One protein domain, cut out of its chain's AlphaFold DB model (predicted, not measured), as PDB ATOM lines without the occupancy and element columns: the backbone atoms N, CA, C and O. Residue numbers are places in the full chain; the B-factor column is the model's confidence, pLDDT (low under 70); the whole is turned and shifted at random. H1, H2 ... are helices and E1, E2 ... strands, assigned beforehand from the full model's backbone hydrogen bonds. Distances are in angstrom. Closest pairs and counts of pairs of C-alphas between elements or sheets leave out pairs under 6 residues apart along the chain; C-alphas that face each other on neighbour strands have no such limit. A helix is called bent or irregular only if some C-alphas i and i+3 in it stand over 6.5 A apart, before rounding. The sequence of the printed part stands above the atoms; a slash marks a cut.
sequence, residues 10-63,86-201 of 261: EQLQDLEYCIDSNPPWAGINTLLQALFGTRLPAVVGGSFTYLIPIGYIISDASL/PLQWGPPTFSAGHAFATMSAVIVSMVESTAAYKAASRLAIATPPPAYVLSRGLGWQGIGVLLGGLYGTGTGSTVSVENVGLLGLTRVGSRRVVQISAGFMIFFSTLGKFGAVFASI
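This is residues 10 to 63 and 86 to 201 of the 261 residues of the protein "Nucleobase-ascorbate transporter 1" of Senna tora (UniProt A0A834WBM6). A two-strand ribbon, E1 and E2, lies at the middle of a wrapping of helices: the hairpin of H4 and H5 packs on E2, and H2 packs on E1. H7 packs on H2 as a further layer, H3 and H6 pack on two separate stretches of H4, and H1 and H8 meet far from the middle. The printed part has 170 residues with eight named helices and two named strands, in the order H1 H2 E1 H3 H4 H5 E2 H6 H7 H8; the sheet, E1 - E2, is antiparallel and the class is mostly helix. It is compact, with a radius of gyration of the C-alphas of 16.5 A and spans of 50 by 37 by 25 A.

Start at C-alpha 44, at (120.371, 159.615, 127.122), where E1, residues 44 to 46, begins; E2 is residues 157 to 159. Find C-alpha 96 at (127.433, 141.339, 107.731); from there H4 runs 40.2 A to residue 123. H5, residues 131 to 150, is 28.6 A long, and H7, residues 175 to 190, 22.9 A. The shorter helices are H1, residues 10 to 20; H2, 25 to 35; H3, 48 to 58; H6, 161 to 170; and H8, 192 to 199, ending at (123.303, 143.140, 140.120). H3 is irregular, but only just: C-alphas 49 and 52 are 6.7 A apart.

Look first between E1 and E2, antiparallel at 131 degrees: N 45 and O 158 are 2.9 A apart, within hydrogen-bond range. The closest C-alphas of H2 and E1 are those of Thr 30 and Val 44, 4.8 A; of H4 and E2, those of Ser 113 and Val 159, 5.0 A; of H5 and E2, those of Val 145 and Ser 157, 5.7 A. H4, the hub, touches H5 with residues 110 to 117 alone, closest at C-alphas 110 and 138, 6.8 A, a hairpin at a steep tilt of 42 degrees. H4 touches H3 with residues 98 to 109, closest at C-alphas 101 and 53, 5.3 A, and H6 with residues 113 to 123, closest at C-alphas 123 and 168, 5.3 A. H2 touches H7, opposite ways at a shallow tilt of 21 degrees, closest at C-alphas 27 and 182, 4.5 A. H1 touches H8 at a steep tilt of 54 degrees, closest at C-alphas 20 and 192, 4.9 A. Every O i to N i+4 pair is within hydrogen-bond range in H2, H5, H6 and H7, against 6 of 7 in H1, 5 of 7 in H3, 23 of 24 in H4 and 2 of 4 in H8.

The two C-alphas farthest apart, of Glu 10 and Thr 127, are 51.2 A apart. Residues 64 to 85 are not printed, and C-alphas 63 and 86 are 18.5 A apart across the cut; of the links printed whole, none is long. Mean pLDDT of the printed part is 77.7, with residues 10 to 24, 61 to 63, 86 to 90, 152 to 154 and 191 to 199 under 70.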
ATOM      1  N   GLU A  10     128.643 130.669 136.123       41.72
ATOM      2  CA  GLU A  10     129.830 131.318 135.515       41.72
ATOM      3  C   GLU A  10     129.428 132.346 134.445       41.72
ATOM      4  O   GLU A  10     129.944 133.458 134.422       41.72
ATOM      5  N   GLN A  11     128.401 132.050 133.638       39.81
ATOM      6  CA  GLN A  11     127.852 133.009 132.664       39.81
ATOM      7  C   GLN A  11     127.263 134.272 133.311       39.81
ATOM      8  O   GLN A  11     127.162 135.311 132.659       39.81
ATOM      9  N   LEU A  12     126.846 134.184 134.579       39.94
ATOM     10  CA  LEU A  12     126.405 135.338 135.358       39.94
ATOM     11  C   LEU A  12     127.595 136.170 135.849       39.94
ATOM     12  O   LEU A  12     127.480 137.388 135.846       39.94
ATOM     13  N   GLN A  13     128.733 135.554 136.190       38.25
ATOM     14  CA  GLN A  13     129.940 136.268 136.626       38.25
ATOM     15  C   GLN A  13     130.572 137.105 135.503       38.25
ATOM     16  O   GLN A  13     130.942 138.249 135.751       38.25
ATOM     17  N   ASP A  14     130.604 136.612 134.261       42.97
ATOM     18  CA  ASP A  14     131.063 137.402 133.102       42.97
ATOM     19  C   ASP A  14     130.126 138.583 132.785       42.97
ATOM     20  O   ASP A  14     130.559 139.667 132.375       42.97
ATOM     21  N   LEU A  15     128.818 138.394 133.000       41.88
ATOM     22  CA  LEU A  15     127.812 139.442 132.834       41.88
ATOM     23  C   LEU A  15     127.887 140.477 133.970       41.88
ATOM     24  O   LEU A  15     127.755 141.671 133.708       41.88
ATOM     25  N   GLU A  16     128.145 140.035 135.203       43.94
ATOM     26  CA  GLU A  16     128.371 140.873 136.387       43.94
ATOM     27  C   GLU A  16     129.654 141.701 136.226       43.94
ATOM     28  O   GLU A  16     129.629 142.912 136.433       43.94
ATOM     29  N   TYR A  17     130.720 141.108 135.676       46.81
ATOM     30  CA  TYR A  17     131.952 141.803 135.292       46.81
ATOM     31  C   TYR A  17     131.726 142.848 134.185       46.81
ATOM     32  O   TYR A  17     132.250 143.962 134.262       46.81
ATOM     33  N   CYS A  18     130.900 142.554 133.173       47.09
ATOM     34  CA  CYS A  18     130.523 143.532 132.141       47.09
ATOM     35  C   CYS A  18     129.650 144.678 132.684       47.09
ATOM     36  O   CYS A  18     129.726 145.799 132.172       47.09
ATOM     37  N   ILE A  19     128.831 144.421 133.709       48.34
ATOM     38  CA  ILE A  19     128.009 145.431 134.393       48.34
ATOM     39  C   ILE A  19     128.884 146.312 135.300       48.34
ATOM     40  O   ILE A  19     128.744 147.537 135.261       48.34
ATOM     41  N   ASP A  20     129.825 145.717 136.035       44.88
ATOM     42  CA  ASP A  20     130.758 146.411 136.936       44.88
ATOM     43  C   ASP A  20     131.834 147.215 136.194       44.88
ATOM     44  O   ASP A  20     132.338 148.217 136.707       44.88
ATOM     45  N   SER A  21     132.145 146.820 134.958       46.78
ATOM     46  CA  SER A  21     133.090 147.512 134.074       46.78
ATOM     47  C   SER A  21     132.430 148.540 133.159       46.78
ATOM     48  O   SER A  21     133.125 149.144 132.335       46.78
ATOM     49  N   ASN A  22     131.102 148.712 133.224       55.97
ATOM     50  CA  ASN A  22     130.403 149.523 132.237       55.97
ATOM     51  C   ASN A  22     130.842 150.994 132.385       55.97
ATOM     52  O   ASN A  22     130.561 151.628 133.408       55.97
ATOM     53  N   PRO A  23     131.535 151.560 131.385       62.31
ATOM     54  CA  PRO A  23     132.056 152.917 131.470       62.31
ATOM     55  C   PRO A  23     130.923 153.936 131.671       62.31
ATOM     56  O   PRO A  23     129.791 153.706 131.229       62.31
ATOM     57  N   PRO A  24     131.226 155.132 132.214       69.88
ATOM     58  CA  PRO A  24     130.257 156.206 132.462       69.88
ATOM     59  C   PRO A  24     129.666 156.837 131.185       69.88
ATOM     60  O   PRO A  24     129.154 157.959 131.215       69.88
ATOM     61  N   TRP A  25     129.706 156.131 130.049       74.75
ATOM     62  CA  TRP A  25     129.295 156.600 128.732       74.75
ATOM     63  C   TRP A  25     127.840 157.046 128.681       74.75
ATOM     64  O   TRP A  25     127.562 158.035 128.016       74.75
ATOM     65  N   ALA A  26     126.918 156.427 129.422       75.88
ATOM     66  CA  ALA A  26     125.537 156.919 129.500       75.88
ATOM     67  C   ALA A  26     125.461 158.340 130.102       75.88
ATOM     68  O   ALA A  26     124.787 159.228 129.566       75.88
ATOM     69  N   GLY A  27     126.217 158.590 131.176       81.50
ATOM     70  CA  GLY A  27     126.323 159.907 131.805       81.50
ATOM     71  C   GLY A  27     127.051 160.918 130.917       81.50
ATOM     72  O   GLY A  27     126.576 162.041 130.745       81.50
ATOM     73  N   ILE A  28     128.150 160.509 130.277       83.38
ATOM     74  CA  ILE A  28     128.905 161.341 129.329       83.38
ATOM     75  C   ILE A  28     128.029 161.715 128.124       83.38
ATOM     76  O   ILE A  28     127.927 162.893 127.783       83.38
ATOM     77  N   ASN A  29     127.321 160.751 127.531       85.50
ATOM     78  CA  ASN A  29     126.398 160.972 126.417       85.50
ATOM     79  C   ASN A  29     125.278 161.932 126.813       85.50
ATOM     80  O   ASN A  29     124.993 162.872 126.071       85.50
ATOM     81  N   THR A  30     124.700 161.767 128.005       86.50
ATOM     82  CA  THR A  30     123.699 162.703 128.536       86.50
ATOM     83  C   THR A  30     124.267 164.109 128.711       86.50
ATOM     84  O   THR A  30     123.633 165.087 128.308       86.50
ATOM     85  N   LEU A  31     125.466 164.238 129.278       85.94
ATOM     86  CA  LEU A  31     126.099 165.534 129.507       85.94
ATOM     87  C   LEU A  31     126.370 166.251 128.183       85.94
ATOM     88  O   LEU A  31     126.025 167.420 128.010       85.94
ATOM     89  N   LEU A  32     126.947 165.540 127.222       84.31
ATOM     90  CA  LEU A  32     127.267 166.097 125.921       84.31
ATOM     91  C   LEU A  32     126.004 166.427 125.112       84.31
ATOM     92  O   LEU A  32     125.940 167.468 124.455       84.31
ATOM     93  N   GLN A  33     124.954 165.613 125.233       85.81
ATOM     94  CA  GLN A  33     123.639 165.904 124.669       85.81
ATOM     95  C   GLN A  33     123.032 167.184 125.268       85.81
ATOM     96  O   GLN A  33     122.475 168.016 124.542       85.81
ATOM     97  N   ALA A  34     123.160 167.363 126.585       83.94
ATOM     98  CA  ALA A  34     122.658 168.529 127.304       83.94
ATOM     99  C   ALA A  34     123.460 169.808 126.991       83.94
ATOM    100  O   ALA A  34     122.873 170.892 126.917       83.94
ATOM    101  N   LEU A  35     124.777 169.692 126.785       82.12
ATOM    102  CA  LEU A  35     125.685 170.812 126.504       82.12
ATOM    103  C   LEU A  35     125.694 171.214 125.018       82.12
ATOM    104  O   LEU A  35     125.435 172.376 124.679       82.12
ATOM    105  N   PHE A  36     125.960 170.256 124.129       80.88
ATOM    106  CA  PHE A  36     126.229 170.486 122.704       80.88
ATOM    107  C   PHE A  36     125.120 169.982 121.773       80.88
ATOM    108  O   PHE A  36     124.999 170.476 120.653       80.88
ATOM    109  N   GLY A  37     124.280 169.051 122.229       81.38
ATOM    110  CA  GLY A  37     123.197 168.458 121.443       81.38
ATOM    111  C   GLY A  37     121.963 169.358 121.295       81.38
ATOM    112  O   GLY A  37     122.024 170.487 120.792       81.38
ATOM    113  N   THR A  38     120.796 168.861 121.705       79.31
ATOM    114  CA  THR A  38     119.509 169.568 121.547       79.31
ATOM    115  C   THR A  38     119.259 170.643 122.601       79.31
ATOM    116  O   THR A  38     118.372 171.479 122.418       79.31
ATOM    117  N   ARG A  39     120.027 170.646 123.703       79.75
ATOM    118  CA  ARG A  39     119.785 171.494 124.884       79.75
ATOM    119  C   ARG A  39     118.347 171.363 125.422       79.75
ATOM    120  O   ARG A  39     117.786 172.316 125.964       79.75
ATOM    121  N   LEU A  40     117.710 170.213 125.241       84.56
ATOM    122  CA  LEU A  40     116.428 169.890 125.869       84.56
ATOM    123  C   LEU A  40     116.685 169.129 127.179       84.56
ATOM    124  O   LEU A  40     117.762 168.548 127.322       84.56
ATOM    125  N   PRO A  41     115.739 169.129 128.137       81.12
ATOM    126  CA  PRO A  41     115.826 168.312 129.348       81.12
ATOM    127  C   PRO A  41     115.590 166.828 129.005       81.12
ATOM    128  O   PRO A  41     114.565 166.241 129.342       81.12
ATOM    129  N   ALA A  42     116.522 166.244 128.256       85.56
ATOM    130  CA  ALA A  42     116.473 164.885 127.743       85.56
ATOM    131  C   ALA A  42     117.689 164.108 128.253       85.56
ATOM    132  O   ALA A  42     118.826 164.525 128.037       85.56
ATOM    133  N   VAL A  43     117.429 162.994 128.930       87.25
ATOM    134  CA  VAL A  43     118.448 162.049 129.398       87.25
ATOM    135  C   VAL A  43     118.699 161.010 128.308       87.25
ATOM    136  O   VAL A  43     117.747 160.542 127.682       87.25
ATOM    137  N   VAL A  44     119.963 160.658 128.073       85.50
ATOM    138  CA  VAL A  44     120.371 159.615 127.122       85.50
ATOM    139  C   VAL A  44     120.850 158.401 127.915       85.50
ATOM    140  O   VAL A  44     121.730 158.515 128.760       85.50
ATOM    141  N   GLY A  45     120.267 157.237 127.657       82.00
ATOM    142  CA  GLY A  45     120.554 156.016 128.409       82.00
ATOM    143  C   GLY A  45     120.554 154.774 127.532       82.00
ATOM    144  O   GLY A  45     120.381 154.864 126.315       82.00
ATOM    145  N   GLY A  46     120.758 153.617 128.165       76.00
ATOM    146  CA  GLY A  46     120.686 152.316 127.504       76.00
ATOM    147  C   GLY A  46     119.318 152.088 126.860       76.00
ATOM    148  O   GLY A  46     118.288 152.474 127.408       76.00
ATOM    149  N   SER A  47     119.312 151.485 125.675       76.44
ATOM    150  CA  SER A  47     118.101 151.264 124.884       76.44
ATOM    151  C   SER A  47     117.766 149.784 124.742       76.44
ATOM    152  O   SER A  47     118.607 148.979 124.334       76.44
ATOM    153  N   PHE A  48     116.495 149.443 124.970       71.50
ATOM    154  CA  PHE A  48     115.962 148.092 124.772       71.50
ATOM    155  C   PHE A  48     116.014 147.626 123.318       71.50
ATOM    156  O   PHE A  48     116.063 146.428 123.051       71.50
ATOM    157  N   THR A  49     116.047 148.559 122.367       77.69
ATOM    158  CA  THR A  49     116.126 148.260 120.935       77.69
ATOM    159  C   THR A  49     117.377 147.455 120.580       77.69
ATOM    160  O   THR A  49     117.374 146.698 119.613       77.69
ATOM    161  N   TYR A  50     118.439 147.581 121.376       77.88
ATOM    162  CA  TYR A  50     119.693 146.883 121.133       77.88
ATOM    163  C   TYR A  50     119.709 145.468 121.716       77.88
ATOM    164  O   TYR A  50     120.535 144.673 121.279       77.88
ATOM    165  N   LEU A  51     118.788 145.108 122.622       76.69
ATOM    166  CA  LEU A  51     118.777 143.785 123.265       76.69
ATOM    167  C   LEU A  51     118.679 142.637 122.257       76.69
ATOM    168  O   LEU A  51     119.356 141.628 122.417       76.69
ATOM    169  N   ILE A  52     117.868 142.800 121.209       79.88
ATOM    170  CA  ILE A  52     117.703 141.779 120.166       79.88
ATOM    171  C   ILE A  52     119.008 141.601 119.365       79.88
ATOM    172  O   ILE A  52     119.499 140.473 119.301       79.88
ATOM    173  N   PRO A  53     119.623 142.663 118.798       81.50
ATOM    174  CA  PRO A  53     120.938 142.551 118.167       81.50
ATOM    175  C   PRO A  53     122.020 141.982 119.085       81.50
ATOM    176  O   PRO A  53     122.824 141.177 118.635       81.50
ATOM    177  N   ILE A  54     122.047 142.381 120.357       75.00
ATOM    178  CA  ILE A  54     123.050 141.908 121.318       75.00
ATOM    179  C   ILE A  54     122.858 140.421 121.606       75.00
ATOM    180  O   ILE A  54     123.817 139.664 121.526       75.00
ATOM    181  N   GLY A  55     121.626 139.982 121.877       75.00
ATOM    182  CA  GLY A  55     121.321 138.565 122.075       75.00
ATOM    183  C   GLY A  55     121.677 137.725 120.848       75.00
ATOM    184  O   GLY A  55     122.224 136.636 120.988       75.00
ATOM    185  N   TYR A  56     121.454 138.269 119.649       78.50
ATOM    186  CA  TYR A  56     121.872 137.638 118.401       78.50
ATOM    187  C   TYR A  56     123.402 137.495 118.304       78.50
ATOM    188  O   TYR A  56     123.886 136.414 117.987       78.50
ATOM    189  N   ILE A  57     124.160 138.539 118.655       77.19
ATOM    190  CA  ILE A  57     125.633 138.515 118.667       77.19
ATOM    191  C   ILE A  57     126.169 137.519 119.708       77.19
ATOM    192  O   ILE A  57     127.051 136.729 119.394       77.19
ATOM    193  N   ILE A  58     125.622 137.513 120.928       72.56
ATOM    194  CA  ILE A  58     126.057 136.610 122.010       72.56
ATOM    195  C   ILE A  58     125.757 135.143 121.671       72.56
ATOM    196  O   ILE A  58     126.489 134.244 122.086       72.56
ATOM    197  N   SER A  59     124.689 134.886 120.911       71.56
ATOM    198  CA  SER A  59     124.325 133.534 120.480       71.56
ATOM    199  C   SER A  59     125.235 132.958 119.389       71.56
ATOM    200  O   SER A  59     125.155 131.763 119.103       71.56
ATOM    201  N   ASP A  60     126.105 133.773 118.782       72.62
ATOM    202  CA  ASP A  60     127.050 133.298 117.778       72.62
ATOM    203  C   ASP A  60     128.230 132.563 118.441       72.62
ATOM    204  O   ASP A  60     129.107 133.156 119.073       72.62
ATOM    205  N   ALA A  61     128.273 131.243 118.247       61.38
ATOM    206  CA  ALA A  61     129.318 130.359 118.759       61.38
ATOM    207  C   ALA A  61     130.733 130.718 118.254       61.38
ATOM    208  O   ALA A  61     131.725 130.275 118.836       61.38
ATOM    209  N   SER A  62     130.855 131.517 117.186       60.75
ATOM    210  CA  SER A  62     132.148 131.995 116.686       60.75
ATOM    211  C   SER A  62     132.839 132.982 117.641       60.75
ATOM    212  O   SER A  62     134.069 132.993 117.717       60.75
ATOM    213  N   LEU A  63     132.060 133.746 118.420       58.31
ATOM    214  CA  LEU A  63     132.544 134.764 119.362       58.31
ATOM    215  C   LEU A  63     132.885 134.199 120.747       58.31
ATOM    216  O   LEU A  63     133.714 134.772 121.450       58.31
ATOM    217  N   PRO A  86     140.022 151.411 125.542       67.06
ATOM    218  CA  PRO A  86     139.418 151.244 124.226       67.06
ATOM    219  C   PRO A  86     139.937 149.941 123.602       67.06
ATOM    220  O   PRO A  86     141.138 149.678 123.654       67.06
ATOM    221  N   LEU A  87     139.040 149.146 123.007       67.19
ATOM    222  CA  LEU A  87     139.338 147.840 122.397       67.19
ATOM    223  C   LEU A  87     139.793 146.730 123.365       67.19
ATOM    224  O   LEU A  87     140.381 145.746 122.923       67.19
ATOM    225  N   GLN A  88     139.486 146.827 124.663       62.00
ATOM    226  CA  GLN A  88     139.823 145.764 125.627       62.00
ATOM    227  C   GLN A  88     139.197 144.395 125.297       62.00
ATOM    228  O   GLN A  88     139.739 143.365 125.676       62.00
ATOM    229  N   TRP A  89     138.087 144.384 124.554       63.44
ATOM    230  CA  TRP A  89     137.367 143.176 124.129       63.44
ATOM    231  C   TRP A  89     137.824 142.637 122.762       63.44
ATOM    232  O   TRP A  89     137.193 141.744 122.203       63.44
ATOM    233  N   GLY A  90     138.904 143.193 122.202       66.75
ATOM    234  CA  GLY A  90     139.456 142.819 120.901       66.75
ATOM    235  C   GLY A  90     139.199 143.846 119.785       66.75
ATOM    236  O   GLY A  90     138.439 144.804 119.955       66.75
ATOM    237  N   PRO A  91     139.866 143.686 118.626       72.00
ATOM    238  CA  PRO A  91     139.659 144.543 117.461       72.00
ATOM    239  C   PRO A  91     138.249 144.348 116.870       72.00
ATOM    240  O   PRO A  91     137.699 143.249 116.941       72.00
ATOM    241  N   PRO A  92     137.653 145.381 116.242       73.88
ATOM    242  CA  PRO A  92     136.296 145.292 115.713       73.88
ATOM    243  C   PRO A  92     136.220 144.273 114.569       73.88
ATOM    244  O   PRO A  92     136.799 144.468 113.500       73.88
ATOM    245  N   THR A  93     135.470 143.193 114.777       77.56
ATOM    246  CA  THR A  93     135.187 142.192 113.745       77.56
ATOM    247  C   THR A  93     133.917 142.559 112.988       77.56
ATOM    248  O   THR A  93     132.873 142.801 113.598       77.56
ATOM    249  N   PHE A  94     133.971 142.566 111.656       79.50
ATOM    250  CA  PHE A  94     132.813 142.888 110.827       79.50
ATOM    251  C   PHE A  94     132.165 141.617 110.269       79.50
ATOM    252  O   PHE A  94     132.681 141.003 109.338       79.50
ATOM    253  N   SER A  95     131.010 141.247 110.826       84.25
ATOM    254  CA  SER A  95     130.104 140.250 110.244       84.25
ATOM    255  C   SER A  95     128.884 140.963 109.672       84.25
ATOM    256  O   SER A  95     128.241 141.752 110.367       84.25
ATOM    257  N   ALA A  96     128.548 140.684 108.410       84.38
ATOM    258  CA  ALA A  96     127.433 141.339 107.731       84.38
ATOM    259  C   ALA A  96     126.101 141.127 108.474       84.38
ATOM    260  O   ALA A  96     125.328 142.070 108.620       84.38
ATOM    261  N   GLY A  97     125.858 139.922 109.009       84.75
ATOM    262  CA  GLY A  97     124.636 139.612 109.763       84.75
ATOM    263  C   GLY A  97     124.490 140.464 111.028       84.75
ATOM    264  O   GLY A  97     123.447 141.083 111.247       84.75
ATOM    265  N   HIS A  98     125.558 140.570 111.823       83.69
ATOM    266  CA  HIS A  98     125.580 141.394 113.038       83.69
ATOM    267  C   HIS A  98     125.462 142.891 112.705       83.69
ATOM    268  O   HIS A  98     124.746 143.634 113.380       83.69
ATOM    269  N   ALA A  99     126.106 143.337 111.623       86.00
ATOM    270  CA  ALA A  99     126.019 144.715 111.150       86.00
ATOM    271  C   ALA A  99     124.583 145.095 110.749       86.00
ATOM    272  O   ALA A  99     124.076 146.114 111.203       86.00
ATOM    273  N   PHE A 100     123.875 144.261 109.981       89.44
ATOM    274  CA  PHE A 100     122.483 144.551 109.615       89.44
ATOM    275  C   PHE A 100     121.544 144.562 110.827       89.44
ATOM    276  O   PHE A 100     120.695 145.453 110.935       89.44
ATOM    277  N   ALA A 101     121.721 143.626 111.767       86.19
ATOM    278  CA  ALA A 101     120.933 143.592 112.997       86.19
ATOM    279  C   ALA A 101     121.116 144.885 113.810       86.19
ATOM    280  O   ALA A 101     120.136 145.542 114.168       86.19
ATOM    281  N   THR A 102     122.360 145.311 114.030       86.81
ATOM    282  CA  THR A 102     122.665 146.548 114.768       86.81
ATOM    283  C   THR A 102     122.227 147.811 114.018       86.81
ATOM    284  O   THR A 102     121.672 148.714 114.641       86.81
ATOM    285  N   MET A 103     122.360 147.871 112.686       89.56
ATOM    286  CA  MET A 103     121.867 148.997 111.879       89.56
ATOM    287  C   MET A 103     120.352 149.185 112.010       89.56
ATOM    288  O   MET A 103     119.880 150.319 112.120       89.56
ATOM    289  N   SER A 104     119.585 148.090 112.047       88.69
ATOM    290  CA  SER A 104     118.137 148.160 112.266       88.69
ATOM    291  C   SER A 104     117.800 148.781 113.629       88.69
ATOM    292  O   SER A 104     116.947 149.669 113.712       88.69
ATOM    293  N   ALA A 105     118.538 148.405 114.677       88.38
ATOM    294  CA  ALA A 105     118.356 148.960 116.011       88.38
ATOM    295  C   ALA A 105     118.731 150.443 116.087       88.38
ATOM    296  O   ALA A 105     118.015 151.228 116.710       88.38
ATOM    297  N   VAL A 106     119.794 150.856 115.390       89.25
ATOM    298  CA  VAL A 106     120.172 152.271 115.288       89.25
ATOM    299  C   VAL A 106     119.045 153.080 114.648       89.25
ATOM    300  O   VAL A 106     118.631 154.088 115.220       89.25
ATOM    301  N   ILE A 107     118.476 152.621 113.527       89.69
ATOM    302  CA  ILE A 107     117.368 153.319 112.853       89.69
ATOM    303  C   ILE A 107     116.158 153.462 113.781       89.69
ATOM    304  O   ILE A 107     115.604 154.556 113.914       89.69
ATOM    305  N   VAL A 108     115.767 152.383 114.460       88.88
ATOM    306  CA  VAL A 108     114.648 152.418 115.412       88.88
ATOM    307  C   VAL A 108     114.946 153.398 116.555       88.88
ATOM    308  O   VAL A 108     114.101 154.242 116.861       88.88
ATOM    309  N   SER A 109     116.165 153.388 117.104       88.81
ATOM    310  CA  SER A 109     116.567 154.317 118.167       88.81
ATOM    311  C   SER A 109     116.573 155.785 117.715       88.81
ATOM    312  O   SER A 109     116.215 156.675 118.490       88.81
ATOM    313  N   MET A 110     116.894 156.069 116.447       88.75
ATOM    314  CA  MET A 110     116.823 157.421 115.875       88.75
ATOM    315  C   MET A 110     115.378 157.918 115.762       88.75
ATOM    316  O   MET A 110     115.092 159.085 116.068       88.75
ATOM    317  N   VAL A 111     114.458 157.049 115.327       87.88
ATOM    318  CA  VAL A 111     113.023 157.365 115.227       87.88
ATOM    319  C   VAL A 111     112.441 157.618 116.616       87.88
ATOM    320  O   VAL A 111     111.783 158.640 116.834       87.88
ATOM    321  N   GLU A 112     112.747 156.740 117.571       86.62
ATOM    322  CA  GLU A 112     112.351 156.873 118.972       86.62
ATOM    323  C   GLU A 112     112.875 158.181 119.582       86.62
ATOM    324  O   GLU A 112     112.101 158.987 120.104       86.62
ATOM    325  N   SER A 113     114.171 158.457 119.426       88.81
ATOM    326  CA  SER A 113     114.809 159.666 119.954       88.81
ATOM    327  C   SER A 113     114.216 160.940 119.350       88.81
ATOM    328  O   SER A 113     113.993 161.934 120.044       88.81
ATOM    329  N   THR A 114     113.867 160.907 118.062       89.00
ATOM    330  CA  THR A 114     113.170 162.014 117.394       89.00
ATOM    331  C   THR A 114     111.796 162.283 117.996       89.00
ATOM    332  O   THR A 114     111.443 163.442 118.250       89.00
ATOM    333  N   ALA A 115     111.014 161.229 118.233       86.44
ATOM    334  CA  ALA A 115     109.714 161.345 118.878       86.44
ATOM    335  C   ALA A 115     109.858 161.880 120.313       86.44
ATOM    336  O   ALA A 115     109.127 162.797 120.699       86.44
ATOM    337  N   ALA A 116     110.856 161.392 121.055       87.25
ATOM    338  CA  ALA A 116     111.155 161.819 122.415       87.25
ATOM    339  C   ALA A 116     111.529 163.308 122.488       87.25
ATOM    340  O   ALA A 116     110.952 164.029 123.297       87.25
ATOM    341  N   TYR A 117     112.392 163.827 121.604       88.81
ATOM    342  CA  TYR A 117     112.724 165.261 121.579       88.81
ATOM    343  C   TYR A 117     111.516 166.152 121.271       88.81
ATOM    344  O   TYR A 117     111.349 167.209 121.887       88.81
ATOM    345  N   LYS A 118     110.653 165.732 120.336       87.06
ATOM    346  CA  LYS A 118     109.416 166.458 120.005       87.06
ATOM    347  C   LYS A 118     108.405 166.428 121.155       87.06
ATOM    348  O   LYS A 118     107.690 167.405 121.362       87.06
ATOM    349  N   ALA A 119     108.328 165.326 121.898       85.44
ATOM    350  CA  ALA A 119     107.483 165.220 123.082       85.44
ATOM    351  C   ALA A 119     108.049 166.036 124.259       85.44
ATOM    352  O   ALA A 119     107.305 166.778 124.901       85.44
ATOM    353  N   ALA A 120     109.362 165.966 124.490       86.56
ATOM    354  CA  ALA A 120     110.060 166.670 125.559       86.56
ATOM    355  C   ALA A 120     109.948 168.189 125.423       86.56
ATOM    356  O   ALA A 120     109.659 168.862 126.408       86.56
ATOM    357  N   SER A 121     110.113 168.740 124.214       86.94
ATOM    358  CA  SER A 121     109.966 170.185 123.996       86.94
ATOM    359  C   SER A 121     108.569 170.676 124.369       86.94
ATOM    360  O   SER A 121     108.432 171.695 125.032       86.94
ATOM    361  N   ARG A 122     107.529 169.911 124.038       82.44
ATOM    362  CA  ARG A 122     106.140 170.262 124.360       82.44
ATOM    363  C   ARG A 122     105.842 170.155 125.845       82.44
ATOM    364  O   ARG A 122     105.175 171.023 126.394       82.44
ATOM    365  N   LEU A 123     106.326 169.094 126.485       84.88
ATOM    366  CA  LEU A 123     106.153 168.886 127.921       84.88
ATOM    367  C   LEU A 123     106.923 169.921 128.749       84.88
ATOM    368  O   LEU A 123     106.432 170.346 129.787       84.88
ATOM    369  N   ALA A 124     108.077 170.376 128.257       81.44
ATOM    370  CA  ALA A 124     108.848 171.468 128.843       81.44
ATOM    371  C   ALA A 124     108.321 172.870 128.478       81.44
ATOM    372  O   ALA A 124     108.925 173.854 128.895       81.44
ATOM    373  N   ILE A 125     107.238 172.980 127.691       81.44
ATOM    374  CA  ILE A 125     106.688 174.259 127.193       81.44
ATOM    375  C   ILE A 125     107.768 175.071 126.439       81.44
ATOM    376  O   ILE A 125     107.812 176.297 126.443       81.44
ATOM    377  N   ALA A 126     108.681 174.364 125.778       79.56
ATOM    378  CA  ALA A 126     109.718 174.939 124.941       79.56
ATOM    379  C   ALA A 126     109.232 175.069 123.492       79.56
ATOM    380  O   ALA A 126     108.359 174.333 123.023       79.56
ATOM    381  N   THR A 127     109.848 175.987 122.749       82.69
ATOM    382  CA  THR A 127     109.626 176.110 121.307       82.69
ATOM    383  C   THR A 127     109.969 174.792 120.598       82.69
ATOM    384  O   THR A 127     110.994 174.183 120.935       82.69
ATOM    385  N   PRO A 128     109.170 174.342 119.609       82.44
ATOM    386  CA  PRO A 128     109.475 173.139 118.843       82.44
ATOM    387  C   PRO A 128     110.898 173.201 118.260       82.44
ATOM    388  O   PRO A 128     111.256 174.215 117.655       82.44
ATOM    389  N   PRO A 129     111.730 172.159 118.441       84.44
ATOM    390  CA  PRO A 129     113.109 172.195 117.982       84.44
ATOM    391  C   PRO A 129     113.151 172.172 116.445       84.44
ATOM    392  O   PRO A 129     112.512 171.307 115.836       84.44
ATOM    393  N   PRO A 130     113.904 173.078 115.797       88.44
ATOM    394  CA  PRO A 130     114.106 173.031 114.352       88.44
ATOM    395  C   PRO A 130     114.945 171.802 113.960       88.44
ATOM    396  O   PRO A 130     115.713 171.270 114.766       88.44
ATOM    397  N   ALA A 131     114.830 171.361 112.703       87.75
ATOM    398  CA  ALA A 131     115.438 170.115 112.222       87.75
ATOM    399  C   ALA A 131     116.966 170.050 112.420       87.75
ATOM    400  O   ALA A 131     117.491 168.987 112.747       87.75
ATOM    401  N   TYR A 132     117.675 171.178 112.309       89.00
ATOM    402  CA  TYR A 132     119.128 171.219 112.517       89.00
ATOM    403  C   TYR A 132     119.531 170.933 113.976       89.00
ATOM    404  O   TYR A 132     120.550 170.292 114.218       89.00
ATOM    405  N   VAL A 133     118.723 171.355 114.961       87.75
ATOM    406  CA  VAL A 133     118.977 171.071 116.386       87.75
ATOM    407  C   VAL A 133     118.773 169.589 116.658       87.75
ATOM    408  O   VAL A 133     119.570 168.977 117.365       87.75
ATOM    409  N   LEU A 134     117.724 169.014 116.068       89.19
ATOM    410  CA  LEU A 134     117.428 167.595 116.183       89.19
ATOM    411  C   LEU A 134     118.534 166.734 115.557       89.19
ATOM    412  O   LEU A 134     119.018 165.811 116.203       89.19
ATOM    413  N   SER A 135     118.969 167.076 114.342       90.06
ATOM    414  CA  SER A 135     120.063 166.389 113.652       90.06
ATOM    415  C   SER A 135     121.376 166.488 114.431       90.06
ATOM    416  O   SER A 135     122.038 165.473 114.617       90.06
ATOM    417  N   ARG A 136     121.707 167.660 114.992       90.62
ATOM    418  CA  ARG A 136     122.875 167.820 115.872       90.62
ATOM    419  C   ARG A 136     122.795 166.925 117.108       90.62
ATOM    420  O   ARG A 136     123.792 166.337 117.507       90.62
ATOM    421  N   GLY A 137     121.611 166.820 117.709       87.69
ATOM    422  CA  GLY A 137     121.380 165.934 118.843       87.69
ATOM    423  C   GLY A 137     121.561 164.458 118.502       87.69
ATOM    424  O   GLY A 137     122.304 163.768 119.184       87.69
ATOM    425  N   LEU A 138     120.928 163.988 117.428       89.38
ATOM    426  CA  LEU A 138     121.084 162.608 116.956       89.38
ATOM    427  C   LEU A 138     122.524 162.304 116.522       89.38
ATOM    428  O   LEU A 138     123.014 161.206 116.759       89.38
ATOM    429  N   GLY A 139     123.219 163.276 115.925       89.00
ATOM    430  CA  GLY A 139     124.631 163.148 115.576       89.00
ATOM    431  C   GLY A 139     125.498 162.929 116.812       89.00
ATOM    432  O   GLY A 139     126.327 162.022 116.827       89.00
ATOM    433  N   TRP A 140     125.256 163.695 117.881       86.75
ATOM    434  CA  TRP A 140     125.977 163.509 119.137       86.75
ATOM    435  C   TRP A 140     125.662 162.167 119.811       86.75
ATOM    436  O   TRP A 140     126.559 161.481 120.297       86.75
ATOM    437  N   GLN A 141     124.397 161.755 119.784       88.31
ATOM    438  CA  GLN A 141     123.986 160.430 120.233       88.31
ATOM    439  C   GLN A 141     124.715 159.319 119.460       88.31
ATOM    440  O   GLN A 141     125.233 158.398 120.081       88.31
ATOM    441  N   GLY A 142     124.818 159.422 118.132       87.62
ATOM    442  CA  GLY A 142     125.543 158.459 117.297       87.62
ATOM    443  C   GLY A 142     127.036 158.371 117.625       87.62
ATOM    444  O   GLY A 142     127.570 157.269 117.726       87.62
ATOM    445  N   ILE A 143     127.696 159.511 117.875       87.94
ATOM    446  CA  ILE A 143     129.090 159.544 118.362       87.94
ATOM    447  C   ILE A 143     129.201 158.800 119.698       87.94
ATOM    448  O   ILE A 143     130.113 157.999 119.885       87.94
ATOM    449  N   GLY A 144     128.243 159.016 120.600       84.94
ATOM    450  CA  GLY A 144     128.167 158.316 121.878       84.94
ATOM    451  C   GLY A 144     128.003 156.801 121.747       84.94
ATOM    452  O   GLY A 144     128.622 156.060 122.505       84.94
ATOM    453  N   VAL A 145     127.216 156.330 120.775       84.69
ATOM    454  CA  VAL A 145     127.058 154.894 120.473       84.69
ATOM    455  C   VAL A 145     128.337 154.303 119.885       84.69
ATOM    456  O   VAL A 145     128.724 153.203 120.262       84.69
ATOM    457  N   LEU A 146     129.019 155.032 118.997       84.94
ATOM    458  CA  LEU A 146     130.283 154.593 118.402       84.94
ATOM    459  C   LEU A 146     131.386 154.459 119.457       84.94
ATOM    460  O   LEU A 146     132.081 153.447 119.499       84.94
ATOM    461  N   LEU A 147     131.520 155.462 120.330       81.62
ATOM    462  CA  LEU A 147     132.454 155.413 121.453       81.62
ATOM    463  C   LEU A 147     132.061 154.312 122.437       81.62
ATOM    464  O   LEU A 147     132.916 153.537 122.843       81.62
ATOM    465  N   GLY A 148     130.774 154.170 122.747       78.31
ATOM    466  CA  GLY A 148     130.280 153.061 123.553       78.31
ATOM    467  C   GLY A 148     130.717 151.701 122.998       78.31
ATOM    468  O   GLY A 148     131.343 150.919 123.708       78.31
ATOM    469  N   GLY A 149     130.492 151.456 121.704       77.38
ATOM    470  CA  GLY A 149     130.926 150.227 121.036       77.38
ATOM    471  C   GLY A 149     132.440 149.998 121.095       77.38
ATOM    472  O   GLY A 149     132.871 148.874 121.325       77.38
ATOM    473  N   LEU A 150     133.254 151.055 120.967       76.25
ATOM    474  CA  LEU A 150     134.719 150.962 121.052       76.25
ATOM    475  C   LEU A 150     135.217 150.558 122.450       76.25
ATOM    476  O   LEU A 150     136.213 149.849 122.578       76.25
ATOM    477  N   TYR A 151     134.525 151.018 123.491       73.62
ATOM    478  CA  TYR A 151     134.797 150.664 124.885       73.62
ATOM    479  C   TYR A 151     134.034 149.410 125.340       73.62
ATOM    480  O   TYR A 151     134.137 149.010 126.497       73.62
ATOM    481  N   GLY A 152     133.276 148.779 124.437       69.00
ATOM    482  CA  GLY A 152     132.514 147.567 124.710       69.00
ATOM    483  C   GLY A 152     131.318 147.765 125.632       69.00
ATOM    484  O   GLY A 152     130.947 146.834 126.339       69.00
ATOM    485  N   THR A 153     130.679 148.943 125.637       66.81
ATOM    486  CA  THR A 153     129.345 149.053 126.239       66.81
ATOM    487  C   THR A 153     128.420 148.169 125.424       66.81
ATOM    488  O   THR A 153     128.017 148.532 124.315       66.81
ATOM    489  N   GLY A 154     128.070 147.010 125.968       63.31
ATOM    490  CA  GLY A 154     127.144 146.062 125.361       63.31
ATOM    491  C   GLY A 154     125.711 146.586 125.278       63.31
ATOM    492  O   GLY A 154     124.798 145.786 125.300       63.31
ATOM    493  N   THR A 155     125.481 147.903 125.241       70.31
ATOM    494  CA  THR A 155     124.178 148.549 125.055       70.31
ATOM    495  C   THR A 155     124.328 149.797 124.181       70.31
ATOM    496  O   THR A 155     125.296 150.549 124.291       70.31
ATOM    497  N   GLY A 156     123.361 150.032 123.290       77.62
ATOM    498  CA  GLY A 156     123.269 151.283 122.539       77.62
ATOM    499  C   GLY A 156     122.602 152.392 123.356       77.62
ATOM    500  O   GLY A 156     121.846 152.129 124.289       77.62
ATOM    501  N   SER A 157     122.862 153.645 122.982       83.50
ATOM    502  CA  SER A 157     122.325 154.842 123.641       83.50
ATOM    503  C   SER A 157     121.115 155.420 122.889       83.50
ATOM    504  O   SER A 157     121.212 155.742 121.702       83.50
ATOM    505  N   THR A 158     119.987 155.605 123.583       88.31
ATOM    506  CA  THR A 158     118.777 156.297 123.090       88.31
ATOM    507  C   THR A 158     118.335 157.394 124.053       88.31
ATOM    508  O   THR A 158     118.721 157.408 125.223       88.31
ATOM    509  N   VAL A 159     117.513 158.331 123.581       87.81
ATOM    510  CA  VAL A 159     116.851 159.291 124.474       87.81
ATOM    511  C   VAL A 159     115.819 158.554 125.323       87.81
ATOM    512  O   VAL A 159     114.887 157.965 124.783       87.81
ATOM    513  N   SER A 160     115.943 158.626 126.651       87.44
ATOM    514  CA  SER A 160     115.021 157.950 127.568       87.44
ATOM    515  C   SER A 160     113.616 158.543 127.451       87.44
ATOM    516  O   SER A 160     113.356 159.697 127.814       87.44
ATOM    517  N   VAL A 161     112.689 157.718 126.960       83.62
ATOM    518  CA  VAL A 161     111.253 158.021 126.898       83.62
ATOM    519  C   VAL A 161     110.667 158.164 128.307       83.62
ATOM    520  O   VAL A 161     109.737 158.933 128.529       83.62
ATOM    521  N   GLU A 162     111.266 157.497 129.283       83.81
ATOM    522  CA  GLU A 162     110.843 157.463 130.681       83.81
ATOM    523  C   GLU A 162     111.123 158.810 131.349       83.81
ATOM    524  O   GLU A 162     110.254 159.368 132.014       83.81
ATOM    525  N   ASN A 163     112.294 159.396 131.075       87.81
ATOM    526  CA  ASN A 163     112.606 160.765 131.472       87.81
ATOM    527  C   ASN A 163     111.610 161.766 130.861       87.81
ATOM    528  O   ASN A 163     111.180 162.702 131.531       87.81
ATOM    529  N   VAL A 164     111.200 161.569 129.604       86.31
ATOM    530  CA  VAL A 164     110.187 162.426 128.961       86.31
ATOM    531  C   VAL A 164     108.806 162.242 129.601       86.31
ATOM    532  O   VAL A 164     108.098 163.227 129.817       86.31
ATOM    533  N   GLY A 165     108.424 161.014 129.957       83.12
ATOM    534  CA  GLY A 165     107.212 160.733 130.732       83.12
ATOM    535  C   GLY A 165     107.236 161.421 132.100       83.12
ATOM    536  O   GLY A 165     106.297 162.140 132.452       83.12
ATOM    537  N   LEU A 166     108.351 161.294 132.823       82.81
ATOM    538  CA  LEU A 166     108.568 161.914 134.129       82.81
ATOM    539  C   LEU A 166     108.557 163.444 134.057       82.81
ATOM    540  O   LEU A 166     107.983 164.096 134.929       82.81
ATOM    541  N   LEU A 167     109.126 164.035 133.007       86.06
ATOM    542  CA  LEU A 167     109.056 165.472 132.735       86.06
ATOM    543  C   LEU A 167     107.600 165.952 132.628       86.06
ATOM    544  O   LEU A 167     107.258 167.022 133.131       86.06
ATOM    545  N   GLY A 168     106.730 165.149 132.009       81.19
ATOM    546  CA  GLY A 168     105.300 165.441 131.912       81.19
ATOM    547  C   GLY A 168     104.564 165.415 133.255       81.19
ATOM    548  O   GLY A 168     103.578 166.137 133.407       81.19
ATOM    549  N   LEU A 169     105.047 164.623 134.217       82.50
ATOM    550  CA  LEU A 169     104.481 164.518 135.565       82.50
ATOM    551  C   LEU A 169     105.036 165.590 136.512       82.50
ATOM    552  O   LEU A 169     104.277 166.301 137.163       82.50
ATOM    553  N   THR A 170     106.360 165.729 136.564       85.88
ATOM    554  CA  THR A 170     107.072 166.611 137.505       85.88
ATOM    555  C   THR A 170     107.063 168.076 137.084       85.88
ATOM    556  O   THR A 170     107.237 168.954 137.924       85.88
ATOM    557  N   ARG A 171     106.863 168.360 135.789       82.56
ATOM    558  CA  ARG A 171     106.934 169.708 135.195       82.56
ATOM    559  C   ARG A 171     108.280 170.420 135.407       82.56
ATOM    560  O   ARG A 171     108.360 171.639 135.273       82.56
ATOM    561  N   VAL A 172     109.354 169.680 135.687       82.56
ATOM    562  CA  VAL A 172     110.703 170.241 135.859       82.56
ATOM    563  C   VAL A 172     111.499 170.097 134.561       82.56
ATOM    564  O   VAL A 172     112.226 169.134 134.353       82.56
ATOM    565  N   GLY A 173     111.380 171.086 133.671       82.31
ATOM    566  CA  GLY A 173     112.070 171.124 132.370       82.31
ATOM    567  C   GLY A 173     113.465 171.755 132.375       82.31
ATOM    568  O   GLY A 173     113.919 172.253 131.345       82.31
ATOM    569  N   SER A 174     114.141 171.797 133.524       87.19
ATOM    570  CA  SER A 174     115.414 172.513 133.658       87.19
ATOM    571  C   SER A 174     116.605 171.690 133.169       87.19
ATOM    572  O   SER A 174     116.816 170.554 133.584       87.19
ATOM    573  N   ARG A 175     117.464 172.312 132.350       84.19
ATOM    574  CA  ARG A 175     118.714 171.705 131.851       84.19
ATOM    575  C   ARG A 175     119.703 171.373 132.965       84.19
ATOM    576  O   ARG A 175     120.431 170.394 132.859       84.19
ATOM    577  N   ARG A 176     119.725 172.182 134.029       87.75
ATOM    578  CA  ARG A 176     120.649 171.994 135.158       87.75
ATOM    579  C   ARG A 176     120.378 170.683 135.885       87.75
ATOM    580  O   ARG A 176     121.317 170.026 136.300       87.75
ATOM    581  N   VAL A 177     119.110 170.281 135.975       88.12
ATOM    582  CA  VAL A 177     118.721 169.011 136.599       88.12
ATOM    583  C   VAL A 177     119.313 167.837 135.821       88.12
ATOM    584  O   VAL A 177     119.913 166.960 136.429       88.12
ATOM    585  N   VAL A 178     119.251 167.882 134.486       88.62
ATOM    586  CA  VAL A 178     119.836 166.846 133.613       88.62
ATOM    587  C   VAL A 178     121.368 166.823 133.679       88.62
ATOM    588  O   VAL A 178     121.981 165.762 133.639       88.62
ATOM    589  N   GLN A 179     122.015 167.982 133.815       88.75
ATOM    590  CA  GLN A 179     123.471 168.052 133.991       88.75
ATOM    591  C   GLN A 179     123.913 167.497 135.350       88.75
ATOM    592  O   GLN A 179     124.884 166.750 135.417       88.75
ATOM    593  N   ILE A 180     123.184 167.826 136.421       90.19
ATOM    594  CA  ILE A 180     123.443 167.295 137.764       90.19
ATOM    595  C   ILE A 180     123.214 165.780 137.778       90.19
ATOM    596  O   ILE A 180     124.060 165.050 138.288       90.19
ATOM    597  N   SER A 181     122.134 165.284 137.160       87.25
ATOM    598  CA  SER A 181     121.886 163.841 137.061       87.25
ATOM    599  C   SER A 181     122.967 163.126 136.251       87.25
ATOM    600  O   SER A 181     123.391 162.048 136.647       87.25
ATOM    601  N   ALA A 182     123.462 163.729 135.165       87.38
ATOM    602  CA  ALA A 182     124.592 163.191 134.408       87.38
ATOM    603  C   ALA A 182     125.871 163.122 135.259       87.38
ATOM    604  O   ALA A 182     126.591 162.130 135.198       87.38
ATOM    605  N   GLY A 183     126.122 164.133 136.097       87.25
ATOM    606  CA  GLY A 183     127.215 164.113 137.072       87.25
ATOM    607  C   GLY A 183     127.097 162.948 138.059       87.25
ATOM    608  O   GLY A 183     128.065 162.221 138.258       87.25
ATOM    609  N   PHE A 184     125.900 162.711 138.605       85.94
ATOM    610  CA  PHE A 184     125.643 161.552 139.469       85.94
ATOM    611  C   PHE A 184     125.780 160.216 138.731       85.94
ATOM    612  O   PHE A 184     126.332 159.278 139.294       85.94
ATOM    613  N   MET A 185     125.337 160.123 137.474       84.31
ATOM    614  CA  MET A 185     125.512 158.919 136.652       84.31
ATOM    615  C   MET A 185     126.990 158.592 136.436       84.31
ATOM    616  O   MET A 185     127.377 157.437 136.571       84.31
ATOM    617  N   ILE A 186     127.821 159.598 136.143       83.19
ATOM    618  CA  ILE A 186     129.273 159.416 135.998       83.19
ATOM    619  C   ILE A 186     129.881 158.995 137.338       83.19
ATOM    620  O   ILE A 186     130.619 158.017 137.391       83.19
ATOM    621  N   PHE A 187     129.531 159.690 138.422       81.62
ATOM    622  CA  PHE A 187     130.041 159.400 139.759       81.62
ATOM    623  C   PHE A 187     129.721 157.966 140.207       81.62
ATOM    624  O   PHE A 187     130.627 157.229 140.590       81.62
ATOM    625  N   PHE A 188     128.461 157.531 140.100       74.31
ATOM    626  CA  PHE A 188     128.069 156.173 140.480       74.31
ATOM    627  C   PHE A 188     128.634 155.105 139.543       74.31
ATOM    628  O   PHE A 188     128.993 154.033 140.013       74.31
ATOM    629  N   SER A 189     128.788 155.401 138.252       74.75
ATOM    630  CA  SER A 189     129.414 154.475 137.302       74.75
ATOM    631  C   SER A 189     130.916 154.293 137.552       74.75
ATOM    632  O   SER A 189     131.431 153.209 137.319       74.75
ATOM    633  N   THR A 190     131.626 155.296 138.086       70.06
ATOM    634  CA  THR A 190     133.048 155.136 138.461       70.06
ATOM    635  C   THR A 190     133.277 154.303 139.725       70.06
ATOM    636  O   THR A 190     134.406 153.897 139.996       70.06
ATOM    637  N   LEU A 191     132.226 154.044 140.506       67.06
ATOM    638  CA  LEU A 191     132.286 153.265 141.736       67.06
ATOM    639  C   LEU A 191     131.742 151.858 141.460       67.06
ATOM    640  O   LEU A 191     130.630 151.538 141.872       67.06
ATOM    641  N   GLY A 192     132.526 151.017 140.777       58.44
ATOM    642  CA  GLY A 192     132.104 149.678 140.324       58.44
ATOM    643  C   GLY A 192     131.433 148.814 141.405       58.44
ATOM    644  O   GLY A 192     130.480 148.108 141.122       58.44
ATOM    645  N   LYS A 193     131.795 148.981 142.686       55.25
ATOM    646  CA  LYS A 193     131.153 148.284 143.823       55.25
ATOM    647  C   LYS A 193     129.650 148.567 143.986       55.25
ATOM    648  O   LYS A 193     128.944 147.745 144.561       55.25
ATOM    649  N   PHE A 194     129.143 149.715 143.526       61.34
ATOM    650  CA  PHE A 194     127.698 149.973 143.512       61.34
ATOM    651  C   PHE A 194     126.994 149.209 142.384       61.34
ATOM    652  O   PHE A 194     125.824 148.877 142.547       61.34
ATOM    653  N   GLY A 195     127.693 148.899 141.285       61.41
ATOM    654  CA  GLY A 195     127.193 148.058 140.192       61.41
ATOM    655  C   GLY A 195     126.784 146.674 140.692       61.41
ATOM    656  O   GLY A 195     125.625 146.292 140.526       61.41
ATOM    657  N   ALA A 196     127.666 146.015 141.446       57.38
ATOM    658  CA  ALA A 196     127.404 144.729 142.094       57.38
ATOM    659  C   ALA A 196     126.164 144.745 143.014       57.38
ATOM    660  O   ALA A 196     125.377 143.799 143.049       57.38
ATOM    661  N   VAL A 197     125.911 145.856 143.720       65.44
ATOM    662  CA  VAL A 197     124.685 146.007 144.528       65.44
ATOM    663  C   VAL A 197     123.437 146.021 143.639       65.44
ATOM    664  O   VAL A 197     122.433 145.406 143.994       65.44
ATOM    665  N   PHE A 198     123.481 146.666 142.472       65.25
ATOM    666  CA  PHE A 198     122.375 146.621 141.509       65.25
ATOM    667  C   PHE A 198     122.237 145.251 140.829       65.25
ATOM    668  O   PHE A 198     121.108 144.848 140.547       65.25
ATOM    669  N   ALA A 199     123.333 144.516 140.622       62.47
ATOM    670  CA  ALA A 199     123.303 143.140 140.120       62.47
ATOM    671  C   ALA A 199     122.633 142.170 141.114       62.47
ATOM    672  O   ALA A 199     121.921 141.258 140.702       62.47
ATOM    673  N   SER A 200     122.751 142.429 142.423       72.38
ATOM    674  CA  SER A 200     122.091 141.625 143.466       72.38
ATOM    675  C   SER A 200     120.556 141.760 143.510       72.38
ATOM    676  O   SER A 200     119.884 141.027 144.241       72.38
ATOM    677  N   ILE A 201     119.971 142.692 142.742       77.19
ATOM    678  CA  ILE A 201     118.519 142.892 142.702       77.19
ATOM    679  C   ILE A 201     117.863 141.711 141.963       77.19
ATOM    680  O   ILE A 201     118.189 141.431 140.810       77.19
TER     681      ILE A 201